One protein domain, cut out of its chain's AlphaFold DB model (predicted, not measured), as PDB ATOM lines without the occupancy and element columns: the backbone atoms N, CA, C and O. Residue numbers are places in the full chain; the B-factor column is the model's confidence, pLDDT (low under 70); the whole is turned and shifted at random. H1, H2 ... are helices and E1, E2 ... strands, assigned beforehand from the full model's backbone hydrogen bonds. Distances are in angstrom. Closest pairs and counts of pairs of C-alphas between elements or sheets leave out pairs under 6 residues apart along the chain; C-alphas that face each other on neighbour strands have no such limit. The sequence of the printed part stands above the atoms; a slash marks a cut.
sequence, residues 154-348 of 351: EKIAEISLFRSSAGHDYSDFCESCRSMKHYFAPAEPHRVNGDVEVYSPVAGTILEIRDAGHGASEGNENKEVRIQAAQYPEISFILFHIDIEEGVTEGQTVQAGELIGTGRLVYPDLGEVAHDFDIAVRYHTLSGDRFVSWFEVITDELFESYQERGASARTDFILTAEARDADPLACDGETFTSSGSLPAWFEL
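AT A GLANCE: This is residues 154 to 348 of the 351 residues of an uncharacterized protein of Proteobacteria bacterium (UniProt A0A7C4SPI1). One strongly twisted sheet of ten strands runs through the domain: at one end E4, E5 and E6 lie side by side, with E6 bending so that E7 and E3 turn away from that row, and at the other end E2, E1 and E10 continue from E8. The short helix H1 lies over the sheet and H3 only grazes it, H2 and H4 lie farther out, off the sheet, and long stretches with no named element, among them residues 161 to 181 and 327 to 344, make much of the rest. The printed part has 195 residues, with nine strands, then four helices, then E10; neighbour strands are antiparallel, and E4 to E7 form a meander, each strand the antiparallel neighbour of the one before. The class is mixed, helices and strands, with under half of the residues in named elements. It is compact, with a radius of gyration of the C-alphas of 16.2 A and spans of 47 by 41 by 36 A.

HOW THE PARTS SIT: E1, residues 156 to 160, and E2, residues 182 to 186, form a hairpin, with N 157 and O 185 2.8 A apart. E3, residues 197 to 199, is the neighbour of E7, residues 259 to 263, with N 198 to O 261 at 2.8 A. E4, residues 204 to 211, and E5, residues 223 to 229, form a hairpin, with N 207 to O 226 at 2.8 A. E6, residues 235 to 244, bends by 91 degrees at residue 241; E5 lies on one side of it, with N 225 to O 239 at 2.8 A, and E7 on the other side, with N 243 to O 262 at 2.8 A. E8, residues 277 to 285, has E6 on one side, N 238 to O 280 at 2.9 A, and on the other E2, N 184 to O 277 at 2.8 A, and E9, residues 288 to 292, N 283 to O 290 at 2.8 A. H1, residues 294 to 297, is on the sheet at a height of 8.1 A, only just over E8, with 3 of its C-alphas there. H2, residues 300 to 308, is not on the sheet. H3, residues 314 to 317, only grazes it and only just touches H1, with 3 pairs of C-alphas within 8 A, the closest being Phe 295 and Arg 314 at 5.8 A. H4, residues 321 to 326, touches no helix. E10, residues 345 to 347, is the neighbour of E1, with N 346 to O 159 at 2.8 A. Every O i to N i+4 pair is within hydrogen-bond range in H4 and 3 of 5 in H2; H1 and H3 are too short for such a pair.

IN THESE COORDINATES: E1 begins at C-alpha 156 (53.865, -15.550, -37.467). From first to last C-alpha, E8 measures 26.2 A, E6 21.6 A, E4 20.7 A, E5 19.0 A and H2 12.5 A. E10 ends at C-alpha 347 (50.450, -9.313, -43.302).

THE WHOLE: The C-alphas of Gly 247 and Ala 326, the two farthest apart, are 46.5 A apart. The printed part has no cut. The links E1 to E2, E4 to E5, E6 to E7, E7 to E8 and H4 to E10 are long. Mean pLDDT of the printed part is 95.3; residues 286 to 287 are under 70.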
ATOM      1  N   GLU A 154      58.910 -14.775 -35.461       97.94
ATOM      2  CA  GLU A 154      59.470 -15.364 -36.689       97.94
ATOM      3  C   GLU A 154      58.568 -16.412 -37.363       97.94
ATOM      4  O   GLU A 154      58.608 -16.541 -38.586       97.94
ATOM      5  N   LYS A 155      57.702 -17.092 -36.600       98.56
ATOM      6  CA  LYS A 155      56.753 -18.089 -37.117       98.56
ATOM      7  C   LYS A 155      55.415 -17.486 -37.546       98.56
ATOM      8  O   LYS A 155      54.629 -18.170 -38.200       98.56
ATOM      9  N   ILE A 156      55.143 -16.227 -37.207       98.69
ATOM     10  CA  ILE A 156      53.865 -15.550 -37.467       98.69
ATOM     11  C   ILE A 156      53.869 -14.912 -38.856       98.69
ATOM     12  O   ILE A 156      54.818 -14.217 -39.221       98.69
ATOM     13  N   ALA A 157      52.812 -15.148 -39.635       98.62
ATOM     14  CA  ALA A 157      52.639 -14.615 -40.986       98.62
ATOM     15  C   ALA A 157      51.745 -13.372 -41.022       98.62
ATOM     16  O   ALA A 157      52.007 -12.454 -41.792       98.62
ATOM     17  N   GLU A 158      50.714 -13.316 -40.185       98.38
ATOM     18  CA  GLU A 158      49.800 -12.177 -40.118       98.38
ATOM     19  C   GLU A 158      49.199 -12.035 -38.719       98.38
ATOM     20  O   GLU A 158      49.154 -12.987 -37.936       98.38
ATOM     21  N   ILE A 159      48.775 -10.814 -38.395       98.88
ATOM     22  CA  ILE A 159      48.186 -10.462 -37.101       98.88
ATOM     23  C   ILE A 159      46.884  -9.713 -37.358       98.88
ATOM     24  O   ILE A 159      46.848  -8.798 -38.185       98.88
ATOM     25  N   SER A 160      45.810 -10.078 -36.662       98.81
ATOM     26  CA  SER A 160      44.543  -9.373 -36.812       98.81
ATOM     27  C   SER A 160      44.627  -7.954 -36.258       98.81
ATOM     28  O   SER A 160      45.337  -7.671 -35.287       98.81
ATOM     29  N   LEU A 161      43.836  -7.055 -36.830       98.75
ATOM     30  CA  LEU A 161      43.695  -5.707 -36.301       98.75
ATOM     31  C   LEU A 161      42.812  -5.730 -35.043       98.75
ATOM     32  O   LEU A 161      41.831  -6.472 -34.964       98.75
ATOM     33  N   PHE A 162      43.126  -4.871 -34.081       98.62
ATOM     34  CA  PHE A 162      42.237  -4.547 -32.970       98.62
ATOM     35  C   PHE A 162      40.970  -3.865 -33.512       98.62
ATOM     36  O   PHE A 162      41.065  -3.041 -34.428       98.62
ATOM     37  N   ARG A 163      39.791  -4.202 -32.968       98.12
ATOM     38  CA  ARG A 163      38.453  -3.824 -33.480       98.12
ATOM     39  C   ARG A 163      38.129  -4.368 -34.879       98.12
ATOM     40  O   ARG A 163      37.328  -3.782 -35.618       98.12
ATOM     41  N   SER A 164      38.761  -5.467 -35.285       98.00
ATOM     42  CA  SER A 164      38.486  -6.117 -36.572       98.00
ATOM     43  C   SER A 164      37.275  -7.053 -36.526       98.00
ATOM     44  O   SER A 164      36.648  -7.256 -35.485       98.00
ATOM     45  N   SER A 165      36.956  -7.610 -37.695       97.31
ATOM     46  CA  SER A 165      36.014  -8.714 -37.889       97.31
ATOM     47  C   SER A 165      36.676 -10.099 -37.812       97.31
ATOM     48  O   SER A 165      36.055 -11.086 -38.201       97.31
ATOM     49  N   ALA A 166      37.933 -10.194 -37.357       97.44
ATOM     50  CA  ALA A 166      38.589 -11.481 -37.140       97.44
ATOM     51  C   ALA A 166      38.000 -12.192 -35.911       97.44
ATOM     52  O   ALA A 166      37.723 -11.555 -34.895       97.44
ATOM     53  N   GLY A 167      37.818 -13.510 -36.014       95.50
ATOM     54  CA  GLY A 167      37.269 -14.336 -34.942       95.50
ATOM     55  C   GLY A 167      35.821 -13.984 -34.593       95.50
ATOM     56  O   GLY A 167      34.926 -14.130 -35.427       95.50
ATOM     57  N   HIS A 168      35.595 -13.563 -33.350       95.75
ATOM     58  CA  HIS A 168      34.272 -13.293 -32.786       95.75
ATOM     59  C   HIS A 168      34.258 -11.980 -31.984       95.75
ATOM     60  O   HIS A 168      35.308 -11.394 -31.701       95.75
ATOM     61  N   ASP A 169      33.064 -11.499 -31.634       97.31
ATOM     62  CA  ASP A 169      32.893 -10.335 -30.769       97.31
ATOM     63  C   ASP A 169      33.510 -10.615 -29.399       97.31
ATOM     64  O   ASP A 169      33.285 -11.664 -28.793       97.31
ATOM     65  N   TYR A 170      34.311  -9.666 -28.930       96.38
ATOM     66  CA  TYR A 170      34.932  -9.701 -27.610       96.38
ATOM     67  C   TYR A 170      34.978  -8.284 -27.036       96.38
ATOM     68  O   TYR A 170      35.997  -7.831 -26.518       96.38
ATOM     69  N   SER A 171      33.887  -7.546 -27.237       94.00
ATOM     70  CA  SER A 171      33.760  -6.166 -26.789       94.00
ATOM     71  C   SER A 171      33.681  -6.069 -25.264       94.00
ATOM     72  O   SER A 171      33.158  -6.956 -24.589       94.00
ATOM     73  N   ASP A 172      34.194  -4.966 -24.723       90.25
ATOM     74  CA  ASP A 172      33.876  -4.539 -23.361       90.25
ATOM     75  C   ASP A 172      32.516  -3.811 -23.334       90.25
ATOM     76  O   ASP A 172      31.706  -3.935 -24.249       90.25
ATOM     77  N   PHE A 173      32.219  -3.070 -22.266       83.56
ATOM     78  CA  PHE A 173      30.963  -2.320 -22.160       83.56
ATOM     79  C   PHE A 173      30.962  -0.994 -22.942       83.56
ATOM     80  O   PHE A 173      29.906  -0.372 -23.063       83.56
ATOM     81  N   CYS A 174      32.124  -0.540 -23.417       85.25
ATOM     82  CA  CYS A 174      32.285   0.719 -24.140       85.25
ATOM     83  C   CYS A 174      32.106   0.558 -25.641       85.25
ATOM     84  O   CYS A 174      31.682   1.485 -26.331       85.25
ATOM     85  N   GLU A 175      32.437  -0.618 -26.152       91.00
ATOM     86  CA  GLU A 175      32.336  -0.928 -27.563       91.00
ATOM     87  C   GLU A 175      31.355  -2.082 -27.783       91.00
ATOM     88  O   GLU A 175      30.906  -2.739 -26.850       91.00
ATOM     89  N   SER A 176      30.932  -2.303 -29.023       92.25
ATOM     90  CA  SER A 176      30.047  -3.428 -29.336       92.25
ATOM     91  C   SER A 176      30.359  -4.018 -30.700       92.25
ATOM     92  O   SER A 176      30.801  -3.298 -31.607       92.25
ATOM     93  N   CYS A 177      30.094  -5.321 -30.833       96.19
ATOM     94  CA  CYS A 177      30.163  -6.080 -32.076       96.19
ATOM     95  C   CYS A 177      31.485  -5.866 -32.837       96.19
ATOM     96  O   CYS A 177      31.506  -5.412 -33.984       96.19
ATOM     97  N   ARG A 178      32.607  -6.160 -32.170       97.44
ATOM     98  CA  ARG A 178      33.973  -6.112 -32.716       97.44
ATOM     99  C   ARG A 178      34.921  -6.964 -31.874       97.44
ATOM    100  O   ARG A 178      34.711  -7.157 -30.680       97.44
ATOM    101  N   SER A 179      35.999  -7.449 -32.477       97.81
ATOM    102  CA  SER A 179      36.997  -8.189 -31.708       97.81
ATOM    103  C   SER A 179      37.981  -7.227 -31.051       97.81
ATOM    104  O   SER A 179      38.688  -6.489 -31.740       97.81
ATOM    105  N   MET A 180      38.049  -7.244 -29.719       97.75
ATOM    106  CA  MET A 180      39.040  -6.496 -28.931       97.75
ATOM    107  C   MET A 180      40.265  -7.361 -28.598       97.75
ATOM    108  O   MET A 180      40.901  -7.210 -27.555       97.75
ATOM    109  N   LYS A 181      40.579  -8.310 -29.483       98.06
ATOM    110  CA  LYS A 181      41.729  -9.207 -29.388       98.06
ATOM    111  C   LYS A 181      42.690  -8.974 -30.549       98.06
ATOM    112  O   LYS A 181      42.343  -8.340 -31.548       98.06
ATOM    113  N   HIS A 182      43.879  -9.549 -30.435       98.81
ATOM    114  CA  HIS A 182      44.739  -9.821 -31.576       98.81
ATOM    115  C   HIS A 182      44.896 -11.324 -31.761       98.81
ATOM    116  O   HIS A 182      45.373 -12.007 -30.859       98.81
ATOM    117  N   TYR A 183      44.554 -11.802 -32.948       98.75
ATOM    118  CA  TYR A 183      44.826 -13.151 -33.413       98.75
ATOM    119  C   TYR A 183      46.175 -13.157 -34.132       98.75
ATOM    120  O   TYR A 183      46.429 -12.318 -34.996       98.75
ATOM    121  N   PHE A 184      47.052 -14.078 -33.759       98.81
ATOM    122  CA  PHE A 184      48.375 -14.268 -34.338       98.81
ATOM    123  C   PHE A 184      48.344 -15.547 -35.164       98.81
ATOM    124  O   PHE A 184      48.224 -16.640 -34.615       98.81
ATOM    125  N   ALA A 185      48.433 -15.408 -36.487       98.62
ATOM    126  CA  ALA A 185      48.340 -16.530 -37.408       98.62
ATOM    127  C   ALA A 185      49.739 -17.011 -37.814       98.62
ATOM    128  O   ALA A 185      50.470 -16.282 -38.502       98.62
ATOM    129  N   PRO A 186      50.144 -18.235 -37.437       98.50
ATOM    130  CA  PRO A 186      51.405 -18.801 -37.887       98.50
ATOM    131  C   PRO A 186      51.421 -19.007 -39.402       98.50
ATOM    132  O   PRO A 186      50.386 -19.273 -40.027       98.50
ATOM    133  N   ALA A 187      52.609 -18.940 -39.998       97.81
ATOM    134  CA  ALA A 187      52.813 -19.403 -41.361       97.81
ATOM    135  C   ALA A 187      52.429 -20.888 -41.464       97.81
ATOM    136  O   ALA A 187      52.623 -21.660 -40.530       97.81
ATOM    137  N   GLU A 188      51.918 -21.305 -42.622       95.31
ATOM    138  CA  GLU A 188      51.351 -22.644 -42.828       95.31
ATOM    139  C   GLU A 188      52.197 -23.838 -42.326       95.31
ATOM    140  O   GLU A 188      51.604 -24.728 -41.716       95.31
ATOM    141  N   PRO A 189      53.544 -23.895 -42.477       96.38
ATOM    142  CA  PRO A 189      54.320 -25.016 -41.930       96.38
ATOM    143  C   PRO A 189      54.291 -25.115 -40.397       96.38
ATOM    144  O   PRO A 189      54.571 -26.191 -39.877       96.38
ATOM    145  N   HIS A 190      53.943 -24.029 -39.704       98.06
ATOM    146  CA  HIS A 190      53.891 -23.935 -38.245       98.06
ATOM    147  C   HIS A 190      52.480 -24.120 -37.670       98.06
ATOM    148  O   HIS A 190      52.301 -24.054 -36.458       98.06
ATOM    149  N   ARG A 191      51.458 -24.377 -38.504       97.50
ATOM    150  CA  ARG A 191      50.071 -24.629 -38.058       97.50
ATOM    151  C   ARG A 191      49.880 -26.056 -37.538       97.50
ATOM    152  O   ARG A 191      49.065 -26.823 -38.047       97.50
ATOM    153  N   VAL A 192      50.682 -26.419 -36.540       97.56
ATOM    154  CA  VAL A 192      50.686 -27.723 -35.869       97.56
ATOM    155  C   VAL A 192      50.866 -27.534 -34.361       97.56
ATOM    156  O   VAL A 192      51.567 -26.624 -33.925       97.56
ATOM    157  N   ASN A 193      50.241 -28.394 -33.551       97.88
ATOM    158  CA  ASN A 193      50.378 -28.319 -32.091       97.88
ATOM    159  C   ASN A 193      51.828 -28.579 -31.663       97.88
ATOM    160  O   ASN A 193      52.504 -29.436 -32.242       97.88
ATOM    161  N   GLY A 194      52.276 -27.876 -30.621       97.88
ATOM    162  CA  GLY A 194      53.608 -28.044 -30.046       97.88
ATOM    163  C   GLY A 194      54.749 -27.369 -30.813       97.88
ATOM    164  O   GLY A 194      55.897 -27.544 -30.418       97.88
ATOM    165  N   ASP A 195      54.471 -26.641 -31.902       98.38
ATOM    166  CA  ASP A 195      55.513 -25.939 -32.667       98.38
ATOM    167  C   ASP A 195      55.633 -24.463 -32.283       98.38
ATOM    168  O   ASP A 195      56.740 -23.991 -32.068       98.38
ATOM    169  N   VAL A 196      54.525 -23.726 -32.174       98.75
ATOM    170  CA  VAL A 196      54.571 -22.285 -31.872       98.75
ATOM    171  C   VAL A 196      54.545 -22.064 -30.363       98.75
ATOM    172  O   VAL A 196      53.505 -22.247 -29.731       98.75
ATOM    173  N   GLU A 197      55.684 -21.680 -29.792       98.81
ATOM    174  CA  GLU A 197      55.842 -21.427 -28.361       98.81
ATOM    175  C   GLU A 197      55.098 -20.163 -27.917       98.81
ATOM    176  O   GLU A 197      54.994 -19.166 -28.643       98.81
ATOM    177  N   VAL A 198      54.576 -20.219 -26.692       98.88
ATOM    178  CA  VAL A 198      53.872 -19.125 -26.030       98.88
ATOM    179  C   VAL A 198      54.518 -18.859 -24.677       98.88
ATOM    180  O   VAL A 198      54.681 -19.753 -23.842       98.88
ATOM    181  N   TYR A 199      54.877 -17.598 -24.461       98.81
ATOM    182  CA  TYR A 199      55.577 -17.101 -23.288       98.81
ATOM    183  C   TYR A 199      54.701 -16.137 -22.494       98.81
ATOM    184  O   TYR A 199      53.839 -15.448 -23.043       98.81
ATOM    185  N   SER A 200      54.983 -16.007 -21.201       98.69
ATOM    186  CA  SER A 200      54.433 -14.907 -20.416       98.69
ATOM    187  C   SER A 200      54.970 -13.565 -20.942       98.69
ATOM    188  O   SER A 200      56.190 -13.369 -20.959       98.69
ATOM    189  N   PRO A 201      54.113 -12.598 -21.321       98.50
ATOM    190  CA  PRO A 201      54.575 -11.298 -21.814       98.50
ATOM    191  C   PRO A 201      55.247 -10.456 -20.719       98.50
ATOM    192  O   PRO A 201      56.030  -9.551 -21.006       98.50
ATOM    193  N   VAL A 202      54.939 -10.738 -19.452       98.44
ATOM    194  CA  VAL A 202      55.337  -9.932 -18.295       98.44
ATOM    195  C   VAL A 202      55.781 -10.812 -17.134       98.44
ATOM    196  O   VAL A 202      55.415 -11.982 -17.041       98.44
ATOM    197  N   ALA A 203      56.541 -10.234 -16.203       98.31
ATOM    198  CA  ALA A 203      56.617 -10.809 -14.868       98.31
ATOM    199  C   ALA A 203      55.272 -10.580 -14.166       98.31
ATOM    200  O   ALA A 203      54.738  -9.465 -14.195       98.31
ATOM    201  N   GLY A 204      54.714 -11.618 -13.553       96.06
ATOM    202  CA  GLY A 204      53.326 -11.586 -13.110       96.06
ATOM    203  C   GLY A 204      52.881 -12.820 -12.347       96.06
ATOM    204  O   GLY A 204      53.698 -13.671 -11.995       96.06
ATOM    205  N   THR A 205      51.576 -12.910 -12.114       95.56
ATOM    206  CA  THR A 205      50.919 -14.062 -11.485       95.56
ATOM    207  C   THR A 205      49.901 -14.643 -12.454       95.56
ATOM    208  O   THR A 205      49.107 -13.891 -13.020       95.56
ATOM    209  N   ILE A 206      49.896 -15.965 -12.634       97.62
ATOM    210  CA  ILE A 206      48.820 -16.657 -13.349       97.62
ATOM    211  C   ILE A 206      47.607 -16.697 -12.432       97.62
ATOM    212  O   ILE A 206      47.648 -17.310 -11.370       97.62
ATOM    213  N   LEU A 207      46.536 -16.036 -12.829       89.81
ATOM    214  CA  LEU A 207      45.340 -15.891 -12.006       89.81
ATOM    215  C   LEU A 207      44.328 -16.990 -12.267       89.81
ATOM    216  O   LEU A 207      43.663 -17.448 -11.344       89.81
ATOM    217  N   GLU A 208      44.215 -17.382 -13.530       94.81
ATOM    218  CA  GLU A 208      43.182 -18.282 -14.011       94.81
ATOM    219  C   GLU A 208      43.720 -19.080 -15.202       94.81
ATOM    220  O   GLU A 208      44.403 -18.535 -16.074       94.81
ATOM    221  N   ILE A 209      43.401 -20.370 -15.219       97.31
ATOM    222  CA  ILE A 209      43.573 -21.300 -16.326       97.31
ATOM    223  C   ILE A 209      42.229 -22.005 -16.497       97.31
ATOM    224  O   ILE A 209      41.851 -22.867 -15.704       97.31
ATOM    225  N   ARG A 210      41.504 -21.663 -17.559       96.00
ATOM    226  CA  ARG A 210      40.170 -22.217 -17.834       96.00
ATOM    227  C   ARG A 210      40.072 -22.789 -19.238       96.00
ATOM    228  O   ARG A 210      40.924 -22.543 -20.084       96.00
ATOM    229  N   ASP A 211      39.028 -23.566 -19.488       95.94
ATOM    230  CA  ASP A 211      38.757 -24.115 -20.817       95.94
ATOM    231  C   ASP A 211      38.415 -22.986 -21.807       95.94
ATOM    232  O   ASP A 211      37.584 -22.128 -21.500       95.94
ATOM    233  N   ALA A 212      39.041 -22.988 -22.992       84.88
ATOM    234  CA  ALA A 212      38.934 -21.892 -23.967       84.88
ATOM    235  C   ALA A 212      37.597 -21.858 -24.741       84.88
ATOM    236  O   ALA A 212      37.294 -20.880 -25.417       84.88
ATOM    237  N   GLY A 213      36.777 -22.912 -24.653       80.75
ATOM    238  CA  GLY A 213      35.409 -22.923 -25.190       80.75
ATOM    239  C   GLY A 213      35.252 -23.267 -26.681       80.75
ATOM    240  O   GLY A 213      34.114 -23.377 -27.131       80.75
ATOM    241  N   HIS A 214      36.340 -23.514 -27.427       86.56
ATOM    242  CA  HIS A 214      36.307 -24.030 -28.812       86.56
ATOM    243  C   HIS A 214      36.990 -25.395 -28.912       86.56
ATOM    244  O   HIS A 214      38.201 -25.478 -28.751       86.56
ATOM    245  N   GLY A 215      36.240 -26.466 -29.176       87.94
ATOM    246  CA  GLY A 215      36.770 -27.837 -29.177       87.94
ATOM    247  C   GLY A 215      37.090 -28.385 -27.779       87.94
ATOM    248  O   GLY A 215      36.830 -27.753 -26.750       87.94
ATOM    249  N   ALA A 216      37.629 -29.601 -27.725       86.62
ATOM    250  CA  ALA A 216      37.970 -30.274 -26.476       86.62
ATOM    251  C   ALA A 216      39.089 -29.538 -25.717       86.62
ATOM    252  O   ALA A 216      40.073 -29.090 -26.304       86.62
ATOM    253  N   SER A 217      38.934 -29.429 -24.397       91.56
ATOM    254  CA  SER A 217      39.895 -28.807 -23.473       91.56
ATOM    255  C   SER A 217      40.305 -29.819 -22.394       91.56
ATOM    256  O   SER A 217      40.045 -29.641 -21.206       91.56
ATOM    257  N   GLU A 218      40.881 -30.954 -22.793       90.62
ATOM    258  CA  GLU A 218      41.246 -32.023 -21.853       90.62
ATOM    259  C   GLU A 218      42.602 -31.761 -21.185       90.62
ATOM    260  O   GLU A 218      43.596 -31.473 -21.847       90.62
ATOM    261  N   GLY A 219      42.671 -31.896 -19.856       93.19
ATOM    262  CA  GLY A 219      43.927 -31.728 -19.119       93.19
ATOM    263  C   GLY A 219      44.513 -30.331 -19.313       93.19
ATOM    264  O   GLY A 219      43.853 -29.354 -18.979       93.19
ATOM    265  N   ASN A 220      45.727 -30.258 -19.859       96.44
ATOM    266  CA  ASN A 220      46.444 -29.014 -20.144       96.44
ATOM    267  C   ASN A 220      46.177 -28.459 -21.552       96.44
ATOM    268  O   ASN A 220      46.724 -27.422 -21.904       96.44
ATOM    269  N   GLU A 221      45.366 -29.133 -22.365       97.06
ATOM    270  CA  GLU A 221      45.131 -28.715 -23.744       97.06
ATOM    271  C   GLU A 221      44.055 -27.625 -23.835       97.06
ATOM    272  O   GLU A 221      43.068 -27.640 -23.081       97.06
ATOM    273  N   ASN A 222      44.245 -26.728 -24.808       97.44
ATOM    274  CA  ASN A 222      43.286 -25.715 -25.246       97.44
ATOM    275  C   ASN A 222      42.712 -24.855 -24.104       97.44
ATOM    276  O   ASN A 222      41.507 -24.828 -23.831       97.44
ATOM    277  N   LYS A 223      43.607 -24.162 -23.404       98.12
ATOM    278  CA  LYS A 223      43.280 -23.292 -22.276       98.12
ATOM    279  C   LYS A 223      43.283 -21.822 -22.643       98.12
ATOM    280  O   LYS A 223      43.975 -21.380 -23.557       98.12
ATOM    281  N   GLU A 224      42.511 -21.078 -21.868       97.88
ATOM    282  CA  GLU A 224      42.672 -19.650 -21.672       97.88
ATOM    283  C   GLU A 224      43.494 -19.425 -20.399       97.88
ATOM    284  O   GLU A 224      43.158 -19.970 -19.346       97.88
ATOM    285  N   VAL A 225      44.551 -18.618 -20.489       98.31
ATOM    286  CA  VAL A 225      45.435 -18.270 -19.371       98.31
ATOM    287  C   VAL A 225      45.368 -16.777 -19.122       98.31
ATOM    288  O   VAL A 225      45.665 -15.990 -20.021       98.31
ATOM    289  N   ARG A 226      45.045 -16.378 -17.890       98.06
ATOM    290  CA  ARG A 226      45.108 -14.977 -17.468       98.06
ATOM    291  C   ARG A 226      46.327 -14.715 -16.596       98.06
ATOM    292  O   ARG A 226      46.532 -15.395 -15.593       98.06
ATOM    293  N   ILE A 227      47.102 -13.696 -16.953       97.75
ATOM    294  CA  ILE A 227      48.323 -13.285 -16.250       97.75
ATOM    295  C   ILE A 227      48.184 -11.825 -15.814       97.75
ATOM    296  O   ILE A 227      48.086 -10.941 -16.663       97.75
ATOM    297  N   GLN A 228      48.220 -11.557 -14.508       94.38
ATOM    298  CA  GLN A 228      48.295 -10.194 -13.969       94.38
ATOM    299  C   GLN A 228      49.731  -9.694 -14.002       94.38
ATOM    300  O   GLN A 228      50.633 -10.375 -13.503       94.38
ATOM    301  N   ALA A 229      49.953  -8.491 -14.524       91.38
ATOM    302  CA  ALA A 229      51.273  -7.882 -14.501       91.38
ATOM    303  C   ALA A 229      51.669  -7.470 -13.077       91.38
ATOM    304  O   ALA A 229      50.941  -6.764 -12.387       91.38
ATOM    305  N   ALA A 230      52.877  -7.835 -12.645       84.25
ATOM    306  CA  ALA A 230      53.373  -7.439 -11.327       84.25
ATOM    307  C   ALA A 230      53.658  -5.926 -11.230       84.25
ATOM    308  O   ALA A 230      53.543  -5.343 -10.154       84.25
ATOM    309  N   GLN A 231      54.060  -5.296 -12.342       85.88
ATOM    310  CA  GLN A 231      54.396  -3.867 -12.387       85.88
ATOM    311  C   GLN A 231      53.156  -2.965 -12.447       85.88
ATOM    312  O   GLN A 231      53.176  -1.888 -11.857       85.88
ATOM    313  N   TYR A 232      52.106  -3.421 -13.134       84.00
ATOM    314  CA  TYR A 232      50.830  -2.723 -13.306       84.00
ATOM    315  C   TYR A 232      49.687  -3.710 -13.026       84.00
ATOM    316  O   TYR A 232      49.163  -4.300 -13.969       84.00
ATOM    317  N   PRO A 233      49.350  -3.983 -11.750       82.25
ATOM    318  CA  PRO A 233      48.347  -4.991 -11.380       82.25
ATOM    319  C   PRO A 233      46.934  -4.744 -11.928       82.25
ATOM    320  O   PRO A 233      46.127  -5.668 -11.974       82.25
ATOM    321  N   GLU A 234      46.646  -3.523 -12.369       76.25
ATOM    322  CA  GLU A 234      45.455  -3.141 -13.122       76.25
ATOM    323  C   GLU A 234      45.463  -3.627 -14.583       76.25
ATOM    324  O   GLU A 234      44.469  -3.471 -15.285       76.25
ATOM    325  N   ILE A 235      46.552  -4.238 -15.060       87.31
ATOM    326  CA  ILE A 235      46.665  -4.806 -16.405       87.31
ATOM    327  C   ILE A 235      46.812  -6.323 -16.313       87.31
ATOM    328  O   ILE A 235      47.739  -6.846 -15.682       87.31
ATOM    329  N   SER A 236      45.935  -7.032 -17.019       95.25
ATOM    330  CA  SER A 236      46.023  -8.476 -17.210       95.25
ATOM    331  C   SER A 236      46.064  -8.852 -18.692       95.25
ATOM    332  O   SER A 236      45.491  -8.191 -19.561       95.25
ATOM    333  N   PHE A 237      46.788  -9.926 -18.991       98.50
ATOM    334  CA  PHE A 237      46.909 -10.508 -20.325       98.50
ATOM    335  C   PHE A 237      46.120 -11.803 -20.357       98.50
ATOM    336  O   PHE A 237      46.262 -12.622 -19.451       98.50
ATOM    337  N   ILE A 238      45.308 -11.986 -21.391       98.56
ATOM    338  CA  ILE A 238      44.522 -13.197 -21.596       98.56
ATOM    339  C   ILE A 238      45.036 -13.858 -22.866       98.56
ATOM    340  O   ILE A 238      44.946 -13.265 -23.937       98.56
ATOM    341  N   LEU A 239      45.603 -15.051 -22.728       98.75
ATOM    342  CA  LEU A 239      46.131 -15.861 -23.821       98.75
ATOM    343  C   LEU A 239      45.151 -16.994 -24.087       98.75
ATOM    344  O   LEU A 239      44.785 -17.703 -23.153       98.75
ATOM    345  N   PHE A 240      44.720 -17.158 -25.330       98.50
ATOM    346  CA  PHE A 240      43.672 -18.103 -25.711       98.50
ATOM    347  C   PHE A 240      44.239 -19.232 -26.564       98.50
ATOM    348  O   PHE A 240      45.222 -19.046 -27.278       98.50
ATOM    349  N   HIS A 241      43.581 -20.393 -26.510       98.06
ATOM    350  CA  HIS A 241      43.947 -21.578 -27.285       98.06
ATOM    351  C   HIS A 241      45.384 -22.031 -27.012       98.06
ATOM    352  O   HIS A 241      46.177 -22.202 -27.932       98.06
ATOM    353  N   ILE A 242      45.730 -22.213 -25.736       98.50
ATOM    354  CA  ILE A 242      47.081 -22.590 -25.307       98.50
ATOM    355  C   ILE A 242      47.106 -24.039 -24.815       98.50
ATOM    356  O   ILE A 242      46.349 -24.406 -23.918       98.50
ATOM    357  N   ASP A 243      48.006 -24.852 -25.362       98.50
ATOM    358  CA  ASP A 243      48.399 -26.131 -24.772       98.50
ATOM    359  C   ASP A 243      49.475 -25.858 -23.707       98.50
ATOM    360  O   ASP A 243      50.597 -25.467 -24.031       98.50
ATOM    361  N   ILE A 244      49.100 -26.005 -22.435       98.31
ATOM    362  CA  ILE A 244      49.861 -25.560 -21.260       98.31
ATOM    363  C   ILE A 244      51.047 -26.478 -20.956       98.31
ATOM    364  O   ILE A 244      50.895 -27.699 -20.843       98.31
ATOM    365  N   GLU A 245      52.213 -25.867 -20.743       97.94
ATOM    366  CA  GLU A 245      53.453 -26.553 -20.372       97.94
ATOM    367  C   GLU A 245      53.324 -27.275 -19.017       97.94
ATOM    368  O   GLU A 245      52.588 -26.856 -18.117       97.94
ATOM    369  N   GLU A 246      54.038 -28.392 -18.841       95.69
ATOM    370  CA  GLU A 246      53.969 -29.152 -17.592       95.69
ATOM    371  C   GLU A 246      54.464 -28.312 -16.403       95.69
ATOM    372  O   GLU A 246      55.528 -27.698 -16.429       95.69
ATOM    373  N   GLY A 247      53.691 -28.312 -15.315       93.69
ATOM    374  CA  GLY A 247      54.025 -27.574 -14.097       93.69
ATOM    375  C   GLY A 247      53.533 -26.129 -14.072       93.69
ATOM    376  O   GLY A 247      53.605 -25.515 -13.011       93.69
ATOM    377  N   VAL A 248      52.971 -25.617 -15.170       97.56
ATOM    378  CA  VAL A 248      52.280 -24.325 -15.180       97.56
ATOM    379  C   VAL A 248      50.918 -24.460 -14.504       97.56
ATOM    380  O   VAL A 248      50.062 -25.227 -14.946       97.56
ATOM    381  N   THR A 249      50.713 -23.730 -13.407       96.94
ATOM    382  CA  THR A 249      49.482 -23.807 -12.602       96.94
ATOM    383  C   THR A 249      48.966 -22.437 -12.174       96.94
ATOM    384  O   THR A 249      49.747 -21.507 -11.982       96.94
ATOM    385  N   GLU A 250      47.657 -22.328 -11.940       95.69
ATOM    386  CA  GLU A 250      47.046 -21.150 -11.311       95.69
ATOM    387  C   GLU A 250      47.718 -20.780  -9.977       95.69
ATOM    388  O   GLU A 250      48.141 -21.637  -9.197       95.69
ATOM    389  N   GLY A 251      47.808 -19.480  -9.704       90.62
ATOM    390  CA  GLY A 251      48.428 -18.895  -8.517       90.62
ATOM    391  C   GLY A 251      49.955 -18.799  -8.566       90.62
ATOM    392  O   GLY A 251      50.549 -18.205  -7.663       90.62
ATOM    393  N   GLN A 252      50.615 -19.361  -9.584       96.25
ATOM    394  CA  GLN A 252      52.071 -19.284  -9.698       96.25
ATOM    395  C   GLN A 252      52.538 -17.922 -10.218       96.25
ATOM    396  O   GLN A 252      51.868 -17.284 -11.032       96.25
ATOM    397  N   THR A 253      53.734 -17.509  -9.806       97.69
ATOM    398  CA  THR A 253      54.415 -16.348 -10.387       97.69
ATOM    399  C   THR A 253      55.273 -16.762 -11.573       97.69
ATOM    400  O   THR A 253      56.012 -17.737 -11.457       97.69
ATOM    401  N   VAL A 254      55.252 -15.972 -12.639       98.31
ATOM    402  CA  VAL A 254      56.056 -16.156 -13.855       98.31
ATOM    403  C   VAL A 254      56.953 -14.946 -14.105       98.31
ATOM    404  O   VAL A 254      56.673 -13.838 -13.635       98.31
ATOM    405  N   GLN A 255      58.044 -15.143 -14.836       98.50
ATOM    406  CA  GLN A 255      58.891 -14.076 -15.370       98.50
ATOM    407  C   GLN A 255      58.469 -13.694 -16.795       98.50
ATOM    408  O   GLN A 255      57.872 -14.491 -17.516       98.50
ATOM    409  N   ALA A 256      58.818 -12.481 -17.229       98.56
ATOM    410  CA  ALA A 256      58.676 -12.107 -18.636       98.56
ATOM    411  C   ALA A 256      59.551 -13.027 -19.509       98.56
ATOM    412  O   ALA A 256      60.724 -13.239 -19.195       98.56
ATOM    413  N   GLY A 257      58.978 -13.570 -20.584       98.56
ATOM    414  CA  GLY A 257      59.638 -14.525 -21.479       98.56
ATOM    415  C   GLY A 257      59.688 -15.964 -20.966       98.56
ATOM    416  O   GLY A 257      60.316 -16.808 -21.597       98.56
ATOM    417  N   GLU A 258      59.059 -16.269 -19.831       98.69
ATOM    418  CA  GLU A 258      58.945 -17.646 -19.351       98.69
ATOM    419  C   GLU A 258      57.996 -18.447 -20.249       98.69
ATOM    420  O   GLU A 258      56.889 -17.987 -20.524       98.69
ATOM    421  N   LEU A 259      58.426 -19.626 -20.713       98.69
ATOM    422  CA  LEU A 259      57.595 -20.539 -21.505       98.69
ATOM    423  C   LEU A 259      56.418 -21.023 -20.658       98.69
ATOM    424  O   LEU A 259      56.621 -21.573 -19.577       98.69
ATOM    425  N   ILE A 260      55.200 -20.832 -21.163       98.38
ATOM    426  CA  ILE A 260      53.976 -21.275 -20.484       98.38
ATOM    427  C   ILE A 260      53.191 -22.321 -21.282       98.38
ATOM    428  O   ILE A 260      52.275 -22.940 -20.741       98.38
ATOM    429  N   GLY A 261      53.526 -22.522 -22.557       98.62
ATOM    430  CA  GLY A 261      52.862 -23.493 -23.413       98.62
ATOM    431  C   GLY A 261      53.138 -23.272 -24.894       98.62
ATOM    432  O   GLY A 261      54.110 -22.622 -25.276       98.62
ATOM    433  N   THR A 262      52.251 -23.804 -25.729       98.81
ATOM    434  CA  THR A 262      52.268 -23.628 -27.188       98.81
ATOM    435  C   THR A 262      50.871 -23.309 -27.714       98.81
ATOM    436  O   THR A 262      49.876 -23.615 -27.058       98.81
ATOM    437  N   GLY A 263      50.772 -22.696 -28.893       98.38
ATOM    438  CA  GLY A 263      49.482 -22.450 -29.542       98.38
ATOM    439  C   GLY A 263      48.785 -23.753 -29.965       98.38
ATOM    440  O   GLY A 263      49.391 -24.624 -30.597       98.38
ATOM    441  N   ARG A 264      47.491 -23.875 -29.657       98.06
ATOM    442  CA  ARG A 264      46.608 -24.959 -30.099       98.06
ATOM    443  C   ARG A 264      46.113 -24.668 -31.513       98.06
ATOM    444  O   ARG A 264      45.178 -23.903 -31.721       98.06
ATOM    445  N   LEU A 265      46.733 -25.317 -32.492       97.94
ATOM    446  CA  LEU A 265      46.512 -25.073 -33.922       97.94
ATOM    447  C   LEU A 265      45.801 -26.230 -34.629       97.94
ATOM    448  O   LEU A 265      45.428 -26.116 -35.790       97.94
ATOM    449  N   VAL A 266      45.588 -27.354 -33.953       97.62
ATOM    450  CA  VAL A 266      44.875 -28.520 -34.479       97.62
ATOM    451  C   VAL A 266      43.880 -29.002 -33.434       97.62
ATOM    452  O   VAL A 266      44.267 -29.285 -32.300       97.62
ATOM    453  N   TYR A 267      42.620 -29.153 -33.843       96.88
ATOM    454  CA  TYR A 267      41.506 -29.662 -33.038       96.88
ATOM    455  C   TYR A 267      41.062 -31.024 -33.586       96.88
ATOM    456  O   TYR A 267      40.238 -31.087 -34.505       96.88
ATOM    457  N   PRO A 268      41.619 -32.144 -33.083       94.19
ATOM    458  CA  PRO A 268      41.327 -33.470 -33.628       94.19
ATOM    459  C   PRO A 268      39.861 -33.887 -33.476       94.19
ATOM    460  O   PRO A 268      39.345 -34.626 -34.310       94.19
ATOM    461  N   ASP A 269      39.202 -33.423 -32.416       95.44
ATOM    462  CA  ASP A 269      37.795 -33.684 -32.114       95.44
ATOM    463  C   ASP A 269      36.842 -32.997 -33.101       95.44
ATOM    464  O   ASP A 269      35.793 -33.557 -33.427       95.44
ATOM    465  N   LEU A 270      37.237 -31.834 -33.626       95.94
ATOM    466  CA  LEU A 270      36.498 -31.100 -34.656       95.94
ATOM    467  C   LEU A 270      36.964 -31.446 -36.081       95.94
ATOM    468  O   LEU A 270      36.236 -31.228 -37.047       95.94
ATOM    469  N   GLY A 271      38.160 -32.024 -36.227       96.12
ATOM    470  CA  GLY A 271      38.797 -32.238 -37.527       96.12
ATOM    471  C   GLY A 271      39.262 -30.931 -38.175       96.12
ATOM    472  O   GLY A 271      39.265 -30.826 -39.402       96.12
ATOM    473  N   GLU A 272      39.636 -29.944 -37.360       96.38
ATOM    474  CA  GLU A 272      39.967 -28.582 -37.784       96.38
ATOM    475  C   GLU A 272      41.455 -28.269 -37.574       96.38
ATOM    476  O   GLU A 272      42.084 -28.741 -36.625       96.38
ATOM    477  N   VAL A 273      42.006 -27.440 -38.463       97.06
ATOM    478  CA  VAL A 273      43.299 -26.771 -38.275       97.06
ATOM    479  C   VAL A 273      42.992 -25.294 -38.090       97.06
ATOM    480  O   VAL A 273      42.435 -24.662 -38.989       97.06
ATOM    481  N   ALA A 274      43.310 -24.778 -36.909       96.19
ATOM    482  CA  ALA A 274      43.134 -23.385 -36.559       96.19
ATOM    483  C   ALA A 274      44.021 -22.508 -37.438       96.19
ATOM    484  O   ALA A 274      45.130 -22.878 -37.837       96.19
ATOM    485  N   HIS A 275      43.515 -21.320 -37.726       97.00
ATOM    486  CA  HIS A 275      44.277 -20.318 -38.443       97.00
ATOM    487  C   HIS A 275      45.294 -19.616 -37.529       97.00
ATOM    488  O   HIS A 275      46.388 -19.264 -37.973       97.00
ATOM    489  N   ASP A 276      44.938 -19.460 -36.255       98.12
ATOM    490  CA  ASP A 276      45.578 -18.570 -35.299       98.12
ATOM    491  C   ASP A 276      45.290 -18.998 -33.847       98.12
ATOM    492  O   ASP A 276      44.565 -19.961 -33.588       98.12
ATOM    493  N   PHE A 277      45.920 -18.276 -32.925       98.38
ATOM    494  CA  PHE A 277      45.635 -18.211 -31.493       98.38
ATOM    495  C   PHE A 277      45.714 -16.737 -31.079       98.38
ATOM    496  O   PHE A 277      46.272 -15.918 -31.816       98.38
ATOM    497  N   ASP A 278      45.163 -16.366 -29.926       98.44
ATOM    498  CA  ASP A 278      44.921 -14.955 -29.627       98.44
ATOM    499  C   ASP A 278      45.378 -14.478 -28.254       98.44
ATOM    500  O   ASP A 278      45.597 -15.240 -27.310       98.44
ATOM    501  N   ILE A 279      45.524 -13.156 -28.178       98.81
ATOM    502  CA  ILE A 279      45.791 -12.394 -26.968       98.81
ATOM    503  C   ILE A 279      44.788 -11.244 -26.835       98.81
ATOM    504  O   ILE A 279      44.499 -10.528 -27.797       98.81
ATOM    505  N   ALA A 280      44.301 -11.022 -25.618       98.62
ATOM    506  CA  ALA A 280      43.628  -9.790 -25.219       98.62
ATOM    507  C   ALA A 280      44.412  -9.113 -24.092       98.62
ATOM    508  O   ALA A 280      44.972  -9.786 -23.222       98.62
ATOM    509  N   VAL A 281      44.427  -7.780 -24.088       98.25
ATOM    510  CA  VAL A 281      44.968  -6.989 -22.980       98.25
ATOM    511  C   VAL A 281      43.810  -6.295 -22.294       98.25
ATOM    512  O   VAL A 281      43.119  -5.471 -22.895       98.25
ATOM    513  N   ARG A 282      43.586  -6.656 -21.037       93.44
ATOM    514  CA  ARG A 282      42.534  -6.096 -20.204       93.44
ATOM    515  C   ARG A 282      43.136  -5.063 -19.263       93.44
ATOM    516  O   ARG A 282      44.122  -5.335 -18.584       93.44
ATOM    517  N   TYR A 283      42.518  -3.892 -19.228       87.69
ATOM    518  CA  TYR A 283      42.819  -2.802 -18.316       87.69
ATOM    519  C   TYR A 283      41.643  -2.633 -17.353       87.69
ATOM    520  O   TYR A 283      40.528  -2.300 -17.759       87.69
ATOM    521  N   HIS A 284      41.881  -2.869 -16.072       79.06
ATOM    522  CA  HIS A 284      40.877  -2.747 -15.033       79.06
ATOM    523  C   HIS A 284      40.737  -1.278 -14.619       79.06
ATOM    524  O   HIS A 284      41.627  -0.700 -13.997       79.06
ATOM    525  N   THR A 285      39.608  -0.657 -14.971       72.88
ATOM    526  CA  THR A 285      39.274   0.695 -14.506       72.88
ATOM    527  C   THR A 285      38.254   0.632 -13.377       72.88
ATOM    528  O   THR A 285      37.516  -0.340 -13.221       72.88
ATOM    529  N   LEU A 286      38.134   1.726 -12.629       65.81
ATOM    530  CA  LEU A 286      37.097   1.866 -11.603       65.81
ATOM    531  C   LEU A 286      35.675   1.908 -12.173       65.81
ATOM    532  O   LEU A 286      34.710   1.705 -11.439       65.81
ATOM    533  N   SER A 287      35.535   2.157 -13.470       67.62
ATOM    534  CA  SER A 287      34.249   2.212 -14.156       67.62
ATOM    535  C   SER A 287      33.896   0.902 -14.873       67.62
ATOM    536  O   SER A 287      32.752   0.737 -15.302       67.62
ATOM    537  N   GLY A 288      34.842  -0.038 -14.953       70.69
ATOM    538  CA  GLY A 288      34.707  -1.349 -15.585       70.69
ATOM    539  C   GLY A 288      35.973  -1.775 -16.334       70.69
ATOM    540  O   GLY A 288      36.871  -0.969 -16.588       70.69
ATOM    541  N   ASP A 289      36.041  -3.047 -16.712       79.56
ATOM    542  CA  ASP A 289      37.132  -3.554 -17.546       79.56
ATOM    543  C   ASP A 289      37.070  -2.916 -18.939       79.56
ATOM    544  O   ASP A 289      36.006  -2.851 -19.556       79.56
ATOM    545  N   ARG A 290      38.224  -2.468 -19.429       87.56
ATOM    546  CA  ARG A 290      38.440  -2.004 -20.800       87.56
ATOM    547  C   ARG A 290      39.385  -2.965 -21.502       87.56
ATOM    548  O   ARG A 290      40.330  -3.456 -20.882       87.56
ATOM    549  N   PHE A 291      39.181  -3.208 -22.788       94.25
ATOM    550  CA  PHE A 291      40.192  -3.878 -23.604       94.25
ATOM    551  C   PHE A 291      41.002  -2.855 -24.394       94.25
ATOM    552  O   PHE A 291      40.461  -1.884 -24.921       94.25
ATOM    553  N   VAL A 292      42.309  -3.084 -24.475       96.00
ATOM    554  CA  VAL A 292      43.258  -2.232 -25.203       96.00
ATOM    555  C   VAL A 292      44.110  -3.082 -26.133       96.00
ATOM    556  O   VAL A 292      44.216  -4.300 -25.965       96.00
ATOM    557  N   SER A 293      44.720  -2.461 -27.137       98.19
ATOM    558  CA  SER A 293      45.560  -3.199 -28.071       98.19
ATOM    559  C   SER A 293      46.853  -3.666 -27.395       98.19
ATOM    560  O   SER A 293      47.507  -2.924 -26.661       98.19
ATOM    561  N   TRP A 294      47.300  -4.879 -27.737       98.62
ATOM    562  CA  TRP A 294      48.659  -5.356 -27.442       98.62
ATOM    563  C   TRP A 294      49.719  -4.331 -27.871       98.62
ATOM    564  O   TRP A 294      50.663  -4.029 -27.140       98.62
ATOM    565  N   PHE A 295      49.509  -3.710 -29.031       98.56
ATOM    566  CA  PHE A 295      50.401  -2.703 -29.582       98.56
ATOM    567  C   PHE A 295      50.320  -1.356 -28.865       98.56
ATOM    568  O   PHE A 295      51.092  -0.468 -29.206       98.56
ATOM    569  N   GLU A 296      49.457  -1.165 -27.873       97.38
ATOM    570  CA  GLU A 296      49.452   0.041 -27.036       97.38
ATOM    571  C   GLU A 296      50.283  -0.131 -25.759       97.38
ATOM    572  O   GLU A 296      50.777   0.863 -25.229       97.38
ATOM    573  N   VAL A 297      50.527  -1.372 -25.319       97.81
ATOM    574  CA  VAL A 297      51.249  -1.674 -24.065       97.81
ATOM    575  C   VAL A 297      52.684  -2.173 -24.264       97.81
ATOM    576  O   VAL A 297      53.484  -2.139 -23.322       97.81
ATOM    577  N   ILE A 298      53.060  -2.600 -25.477       98.62
ATOM    578  CA  ILE A 298      54.460  -2.943 -25.765       98.62
ATOM    579  C   ILE A 298      55.345  -1.704 -25.868       98.62
ATOM    580  O   ILE A 298      54.962  -0.675 -26.429       98.62
ATOM    581  N   THR A 299      56.567  -1.829 -25.363       98.56
ATOM    582  CA  THR A 299      57.641  -0.835 -25.482       98.56
ATOM    583  C   THR A 299      57.960  -0.515 -26.940       98.56
ATOM    584  O   THR A 299      57.602  -1.257 -27.857       98.56
ATOM    585  N   ASP A 300      58.608   0.626 -27.178       98.44
ATOM    586  CA  ASP A 300      59.075   0.967 -28.524       98.44
ATOM    587  C   ASP A 300      60.184   0.002 -28.984       98.44
ATOM    588  O   ASP A 300      60.155  -0.415 -30.133       98.44
ATOM    589  N   GLU A 301      61.051  -0.461 -28.072       98.25
ATOM    590  CA  GLU A 301      62.083  -1.477 -28.350       98.25
ATOM    591  C   GLU A 301      61.480  -2.800 -28.850       98.25
ATOM    592  O   GLU A 301      61.907  -3.327 -29.870       98.25
ATOM    593  N   LEU A 302      60.431  -3.320 -28.199       98.56
ATOM    594  CA  LEU A 302      59.753  -4.513 -28.715       98.56
ATOM    595  C   LEU A 302      59.046  -4.228 -30.050       98.56
ATOM    596  O   LEU A 302      59.021  -5.089 -30.930       98.56
ATOM    597  N   PHE A 303      58.487  -3.027 -30.234       98.69
ATOM    598  CA  PHE A 303      57.817  -2.661 -31.483       98.69
ATOM    599  C   PHE A 303      58.773  -2.619 -32.687       98.69
ATOM    600  O   PHE A 303      58.341  -2.943 -33.794       98.69
ATOM    601  N   GLU A 304      60.062  -2.322 -32.488       98.44
ATOM    602  CA  GLU A 304      61.080  -2.377 -33.551       98.44
ATOM    603  C   GLU A 304      61.102  -3.749 -34.252       98.44
ATOM    604  O   GLU A 304      61.186  -3.802 -35.478       98.44
ATOM    605  N   SER A 305      60.880  -4.853 -33.522       98.31
ATOM    606  CA  SER A 305      60.801  -6.200 -34.118       98.31
ATOM    607  C   SER A 305      59.637  -6.367 -35.109       98.31
ATOM    608  O   SER A 305      59.751  -7.086 -36.098       98.31
ATOM    609  N   TYR A 306      58.521  -5.662 -34.909       98.62
ATOM    610  CA  TYR A 306      57.404  -5.651 -35.859       98.62
ATOM    611  C   TYR A 306      57.683  -4.724 -37.046       98.62
ATOM    612  O   TYR A 306      57.230  -4.994 -38.160       98.62
ATOM    613  N   GLN A 307      58.460  -3.655 -36.840       98.56
ATOM    614  CA  GLN A 307      58.894  -2.775 -37.926       98.56
ATOM    615  C   GLN A 307      59.859  -3.483 -38.878       98.56
ATOM    616  O   GLN A 307      59.733  -3.352 -40.096       98.56
ATOM    617  N   GLU A 308      60.760  -4.310 -38.345       98.19
ATOM    618  CA  GLU A 308      61.604  -5.211 -39.142       98.19
ATOM    619  C   GLU A 308      60.764  -6.172 -39.998       98.19
ATOM    620  O   GLU A 308      61.143  -6.517 -41.118       98.19
ATOM    621  N   ARG A 309      59.567  -6.520 -39.518       98.00
ATOM    622  CA  ARG A 309      58.578  -7.359 -40.206       98.00
ATOM    623  C   ARG A 309      57.570  -6.567 -41.051       98.00
ATOM    624  O   ARG A 309      56.591  -7.139 -41.520       98.00
ATOM    625  N   GLY A 310      57.822  -5.285 -41.327       98.31
ATOM    626  CA  GLY A 310      57.068  -4.480 -42.300       98.31
ATOM    627  C   GLY A 310      56.069  -3.478 -41.722       98.31
ATOM    628  O   GLY A 310      55.518  -2.689 -42.491       98.31
ATOM    629  N   ALA A 311      55.854  -3.455 -40.405       98.38
ATOM    630  CA  ALA A 311      55.009  -2.440 -39.781       98.38
ATOM    631  C   ALA A 311      55.647  -1.046 -39.877       98.38
ATOM    632  O   ALA A 311      56.840  -0.856 -39.645       98.38
ATOM    633  N   SER A 312      54.842  -0.035 -40.183       98.06
ATOM    634  CA  SER A 312      55.265   1.367 -40.181       98.06
ATOM    635  C   SER A 312      54.916   2.053 -38.861       98.06
ATOM    636  O   SER A 312      55.706   2.849 -38.349       98.06
ATOM    637  N   ALA A 313      53.750   1.740 -38.293       98.06
ATOM    638  CA  ALA A 313      53.253   2.317 -37.049       98.06
ATOM    639  C   ALA A 313      52.313   1.352 -36.309       98.06
ATOM    640  O   ALA A 313      51.750   0.436 -36.894       98.06
ATOM    641  N   ARG A 314      52.095   1.577 -35.006       97.69
ATOM    642  CA  ARG A 314      51.171   0.764 -34.183       97.69
ATOM    643  C   ARG A 314      49.737   0.778 -34.728       97.69
ATOM    644  O   ARG A 314      49.029  -0.213 -34.617       97.69
ATOM    645  N   THR A 315      49.345   1.876 -35.378       97.44
ATOM    646  CA  THR A 315      48.047   2.029 -36.051       97.44
ATOM    647  C   THR A 315      47.839   1.054 -37.207       97.44
ATOM    648  O   THR A 315      46.701   0.854 -37.610       97.44
ATOM    649  N   ASP A 316      48.892   0.416 -37.722       98.44
ATOM    650  CA  ASP A 316      48.750  -0.639 -38.732       98.44
ATOM    651  C   ASP A 316      48.026  -1.876 -38.173       98.44
ATOM    652  O   ASP A 316      47.414  -2.634 -38.922       98.44
ATOM    653  N   PHE A 317      48.045  -2.040 -36.847       98.69
ATOM    654  CA  PHE A 317      47.388  -3.126 -36.127       98.69
ATOM    655  C   PHE A 317      46.110  -2.682 -35.407       98.69
ATOM    656  O   PHE A 317      45.501  -3.487 -34.712       98.69
ATOM    657  N   ILE A 318      45.683  -1.420 -35.519       98.50
ATOM    658  CA  ILE A 318      44.580  -0.879 -34.713       98.50
ATOM    659  C   ILE A 318      43.602  -0.137 -35.616       98.50
ATOM    660  O   ILE A 318      43.927   0.912 -36.170       98.50
ATOM    661  N   LEU A 319      42.366  -0.633 -35.705       98.31
ATOM    662  CA  LEU A 319      41.265   0.187 -36.197       98.31
ATOM    663  C   LEU A 319      40.814   1.120 -35.068       98.31
ATOM    664  O   LEU A 319      40.664   0.711 -33.915       98.31
ATOM    665  N   THR A 320      40.597   2.392 -35.390       96.06
ATOM    666  CA  THR A 320      39.985   3.353 -34.461       96.06
ATOM    667  C   THR A 320      38.520   2.988 -34.221       96.06
ATOM    668  O   THR A 320      37.868   2.489 -35.147       96.06
ATOM    669  N   ALA A 321      37.986   3.292 -33.038       93.81
ATOM    670  CA  ALA A 321      36.574   3.068 -32.725       93.81
ATOM    671  C   ALA A 321      35.656   3.761 -33.746       93.81
ATOM    672  O   ALA A 321      34.772   3.120 -34.306       93.81
ATOM    673  N   GLU A 322      35.958   5.008 -34.116       95.00
ATOM    674  CA  GLU A 322      35.154   5.808 -35.045       95.00
ATOM    675  C   GLU A 322      35.110   5.200 -36.452       95.00
ATOM    676  O   GLU A 322      34.077   5.228 -37.122       95.00
ATOM    677  N   ALA A 323      36.228   4.636 -36.919       96.81
ATOM    678  CA  ALA A 323      36.272   3.945 -38.206       96.81
ATOM    679  C   ALA A 323      35.405   2.682 -38.189       96.81
ATOM    680  O   ALA A 323      34.681   2.434 -39.153       96.81
ATOM    681  N   ARG A 324      35.446   1.907 -37.097       96.88
ATOM    682  CA  ARG A 324      34.590   0.726 -36.937       96.88
ATOM    683  C   ARG A 324      33.117   1.115 -36.788       96.88
ATOM    684  O   ARG A 324      32.271   0.457 -37.375       96.88
ATOM    685  N   ASP A 325      32.801   2.211 -36.110       95.44
ATOM    686  CA  ASP A 325      31.426   2.715 -35.992       95.44
ATOM    687  C   ASP A 325      30.871   3.215 -37.335       95.44
ATOM    688  O   ASP A 325      29.674   3.098 -37.608       95.44
ATOM    689  N   ALA A 326      31.740   3.738 -38.204       97.44
ATOM    690  CA  ALA A 326      31.390   4.122 -39.568       97.44
ATOM    691  C   ALA A 326      31.228   2.920 -40.528       97.44
ATOM    692  O   ALA A 326      30.597   3.067 -41.576       97.44
ATOM    693  N   ASP A 327      31.764   1.746 -40.172       97.44
ATOM    694  CA  ASP A 327      31.659   0.468 -40.895       97.44
ATOM    695  C   ASP A 327      31.239  -0.665 -39.930       97.44
ATOM    696  O   ASP A 327      32.029  -1.578 -39.642       97.44
ATOM    697  N   PRO A 328      30.015  -0.594 -39.366       96.69
ATOM    698  CA  PRO A 328      29.612  -1.464 -38.272       96.69
ATOM    699  C   PRO A 328      29.457  -2.915 -38.734       96.69
ATOM    700  O   PRO A 328      28.946  -3.202 -39.823       96.69
ATOM    701  N   LEU A 329      29.855  -3.842 -37.864       97.44
ATOM    702  CA  LEU A 329      29.578  -5.263 -38.039       97.44
ATOM    703  C   LEU A 329      28.159  -5.593 -37.559       97.44
ATOM    704  O   LEU A 329      27.534  -4.840 -36.812       97.44
ATOM    705  N   ALA A 330      27.642  -6.731 -38.007       97.06
ATOM    706  CA  ALA A 330      26.407  -7.310 -37.500       97.06
ATOM    707  C   ALA A 330      26.740  -8.568 -36.694       97.06
ATOM    708  O   ALA A 330      27.479  -9.417 -37.191       97.06
ATOM    709  N   CYS A 331      26.163  -8.718 -35.500       96.38
ATOM    710  CA  CYS A 331      26.424  -9.846 -34.603       96.38
ATOM    711  C   CYS A 331      25.143 -10.604 -34.233       96.38
ATOM    712  O   CYS A 331      24.084  -9.994 -34.070       96.38
ATOM    713  N   ASP A 332      25.258 -11.922 -34.073       95.81
ATOM    714  CA  ASP A 332      24.286 -12.778 -33.385       95.81
ATOM    715  C   ASP A 332      24.981 -13.431 -32.182       95.81
ATOM    716  O   ASP A 332      25.823 -14.321 -32.336       95.81
ATOM    717  N   GLY A 333      24.705 -12.911 -30.985       92.56
ATOM    718  CA  GLY A 333      25.552 -13.160 -29.819       92.56
ATOM    719  C   GLY A 333      26.984 -12.702 -30.097       92.56
ATOM    720  O   GLY A 333      27.191 -11.593 -30.579       92.56
ATOM    721  N   GLU A 334      27.956 -13.579 -29.848       92.81
ATOM    722  CA  GLU A 334      29.368 -13.295 -30.126       92.81
ATOM    723  C   GLU A 334      29.741 -13.501 -31.609       92.81
ATOM    724  O   GLU A 334      30.829 -13.140 -32.042       92.81
ATOM    725  N   THR A 335      28.863 -14.080 -32.432       95.56
ATOM    726  CA  THR A 335      29.208 -14.444 -33.815       95.56
ATOM    727  C   THR A 335      29.033 -13.270 -34.771       95.56
ATOM    728  O   THR A 335      27.935 -12.722 -34.893       95.56
ATOM    729  N   PHE A 336      30.072 -12.944 -35.545       96.62
ATOM    730  CA  PHE A 336      29.945 -12.014 -36.666       96.62
ATOM    731  C   PHE A 336      29.120 -12.620 -37.807       96.62
ATOM    732  O   PHE A 336      29.396 -13.702 -38.318       96.62
ATOM    733  N   THR A 337      28.117 -11.873 -38.253       96.56
ATOM    734  CA  THR A 337      27.255 -12.196 -39.405       96.56
ATOM    735  C   THR A 337      27.560 -11.320 -40.626       96.56
ATOM    736  O   THR A 337      26.994 -11.522 -41.702       96.56
ATOM    737  N   SER A 338      28.485 -10.367 -40.483       94.81
ATOM    738  CA  SER A 338      29.069  -9.578 -41.567       94.81
ATOM    739  C   SER A 338      30.568  -9.373 -41.334       94.81
ATOM    740  O   SER A 338      31.045  -9.445 -40.206       94.81
ATOM    741  N   SER A 339      31.319  -9.110 -42.404       89.69
ATOM    742  CA  SER A 339      32.769  -8.869 -42.341       89.69
ATOM    743  C   SER A 339      33.156  -7.387 -42.330       89.69
ATOM    744  O   SER A 339      34.329  -7.073 -42.135       89.69
ATOM    745  N   GLY A 340      32.200  -6.485 -42.581       92.38
ATOM    746  CA  GLY A 340      32.481  -5.081 -42.887       92.38
ATOM    747  C   GLY A 340      33.234  -4.902 -44.213       92.38
ATOM    748  O   GLY A 340      33.328  -5.828 -45.027       92.38
ATOM    749  N   SER A 341      33.746  -3.692 -44.430       96.81
ATOM    750  CA  SER A 341      34.594  -3.297 -45.561       96.81
ATOM    751  C   SER A 341      36.042  -2.972 -45.168       96.81
ATOM    752  O   SER A 341      36.913  -2.924 -46.039       96.81
ATOM    753  N   LEU A 342      36.312  -2.767 -43.876       97.56
ATOM    754  CA  LEU A 342      37.658  -2.556 -43.338       97.56
ATOM    755  C   LEU A 342      38.493  -3.854 -43.317       97.56
ATOM    756  O   LEU A 342      37.929  -4.939 -43.146       97.56
ATOM    757  N   PRO A 343      39.831  -3.768 -43.449       97.31
ATOM    758  CA  PRO A 343      40.705  -4.933 -43.347       97.31
ATOM    759  C   PRO A 343      40.657  -5.547 -41.945       97.31
ATOM    760  O   PRO A 343      40.536  -4.836 -40.946       97.31
ATOM    761  N   ALA A 344      40.784  -6.873 -41.879       97.81
ATOM    762  CA  ALA A 344      40.831  -7.602 -40.614       97.81
ATOM    763  C   ALA A 344      42.248  -8.007 -40.189       97.81
ATOM    764  O   ALA A 344      42.463  -8.241 -39.005       97.81
ATOM    765  N   TRP A 345      43.203  -8.042 -41.124       98.56
ATOM    766  CA  TRP A 345      44.545  -8.590 -40.924       98.56
ATOM    767  C   TRP A 345      45.634  -7.665 -41.463       98.56
ATOM    768  O   TRP A 345      45.431  -6.963 -42.456       98.56
ATOM    769  N   PHE A 346      46.788  -7.694 -40.800       98.62
ATOM    770  CA  PHE A 346      48.043  -7.123 -41.262       98.62
ATOM    771  C   PHE A 346      49.015  -8.262 -41.594       98.62
ATOM    772  O   PHE A 346      49.374  -9.046 -40.714       98.62
ATOM    773  N   GLU A 347      49.457  -8.334 -42.849       98.44
ATOM    774  CA  GLU A 347      50.450  -9.313 -43.302       98.44
ATOM    775  C   GLU A 347      51.864  -8.860 -42.916       98.44
ATOM    776  O   GLU A 347      52.309  -7.768 -43.276       98.44
ATOM    777  N   LEU A 348      52.593  -9.717 -42.201       98.38
ATOM    778  CA  LEU A 348      53.999  -9.503 -41.883       98.38
ATOM    779  C   LEU A 348      54.871  -9.948 -43.064       98.38
ATOM    780  O   LEU A 348      54.655 -10.997 -43.672       98.38
TER     781      LEU A 348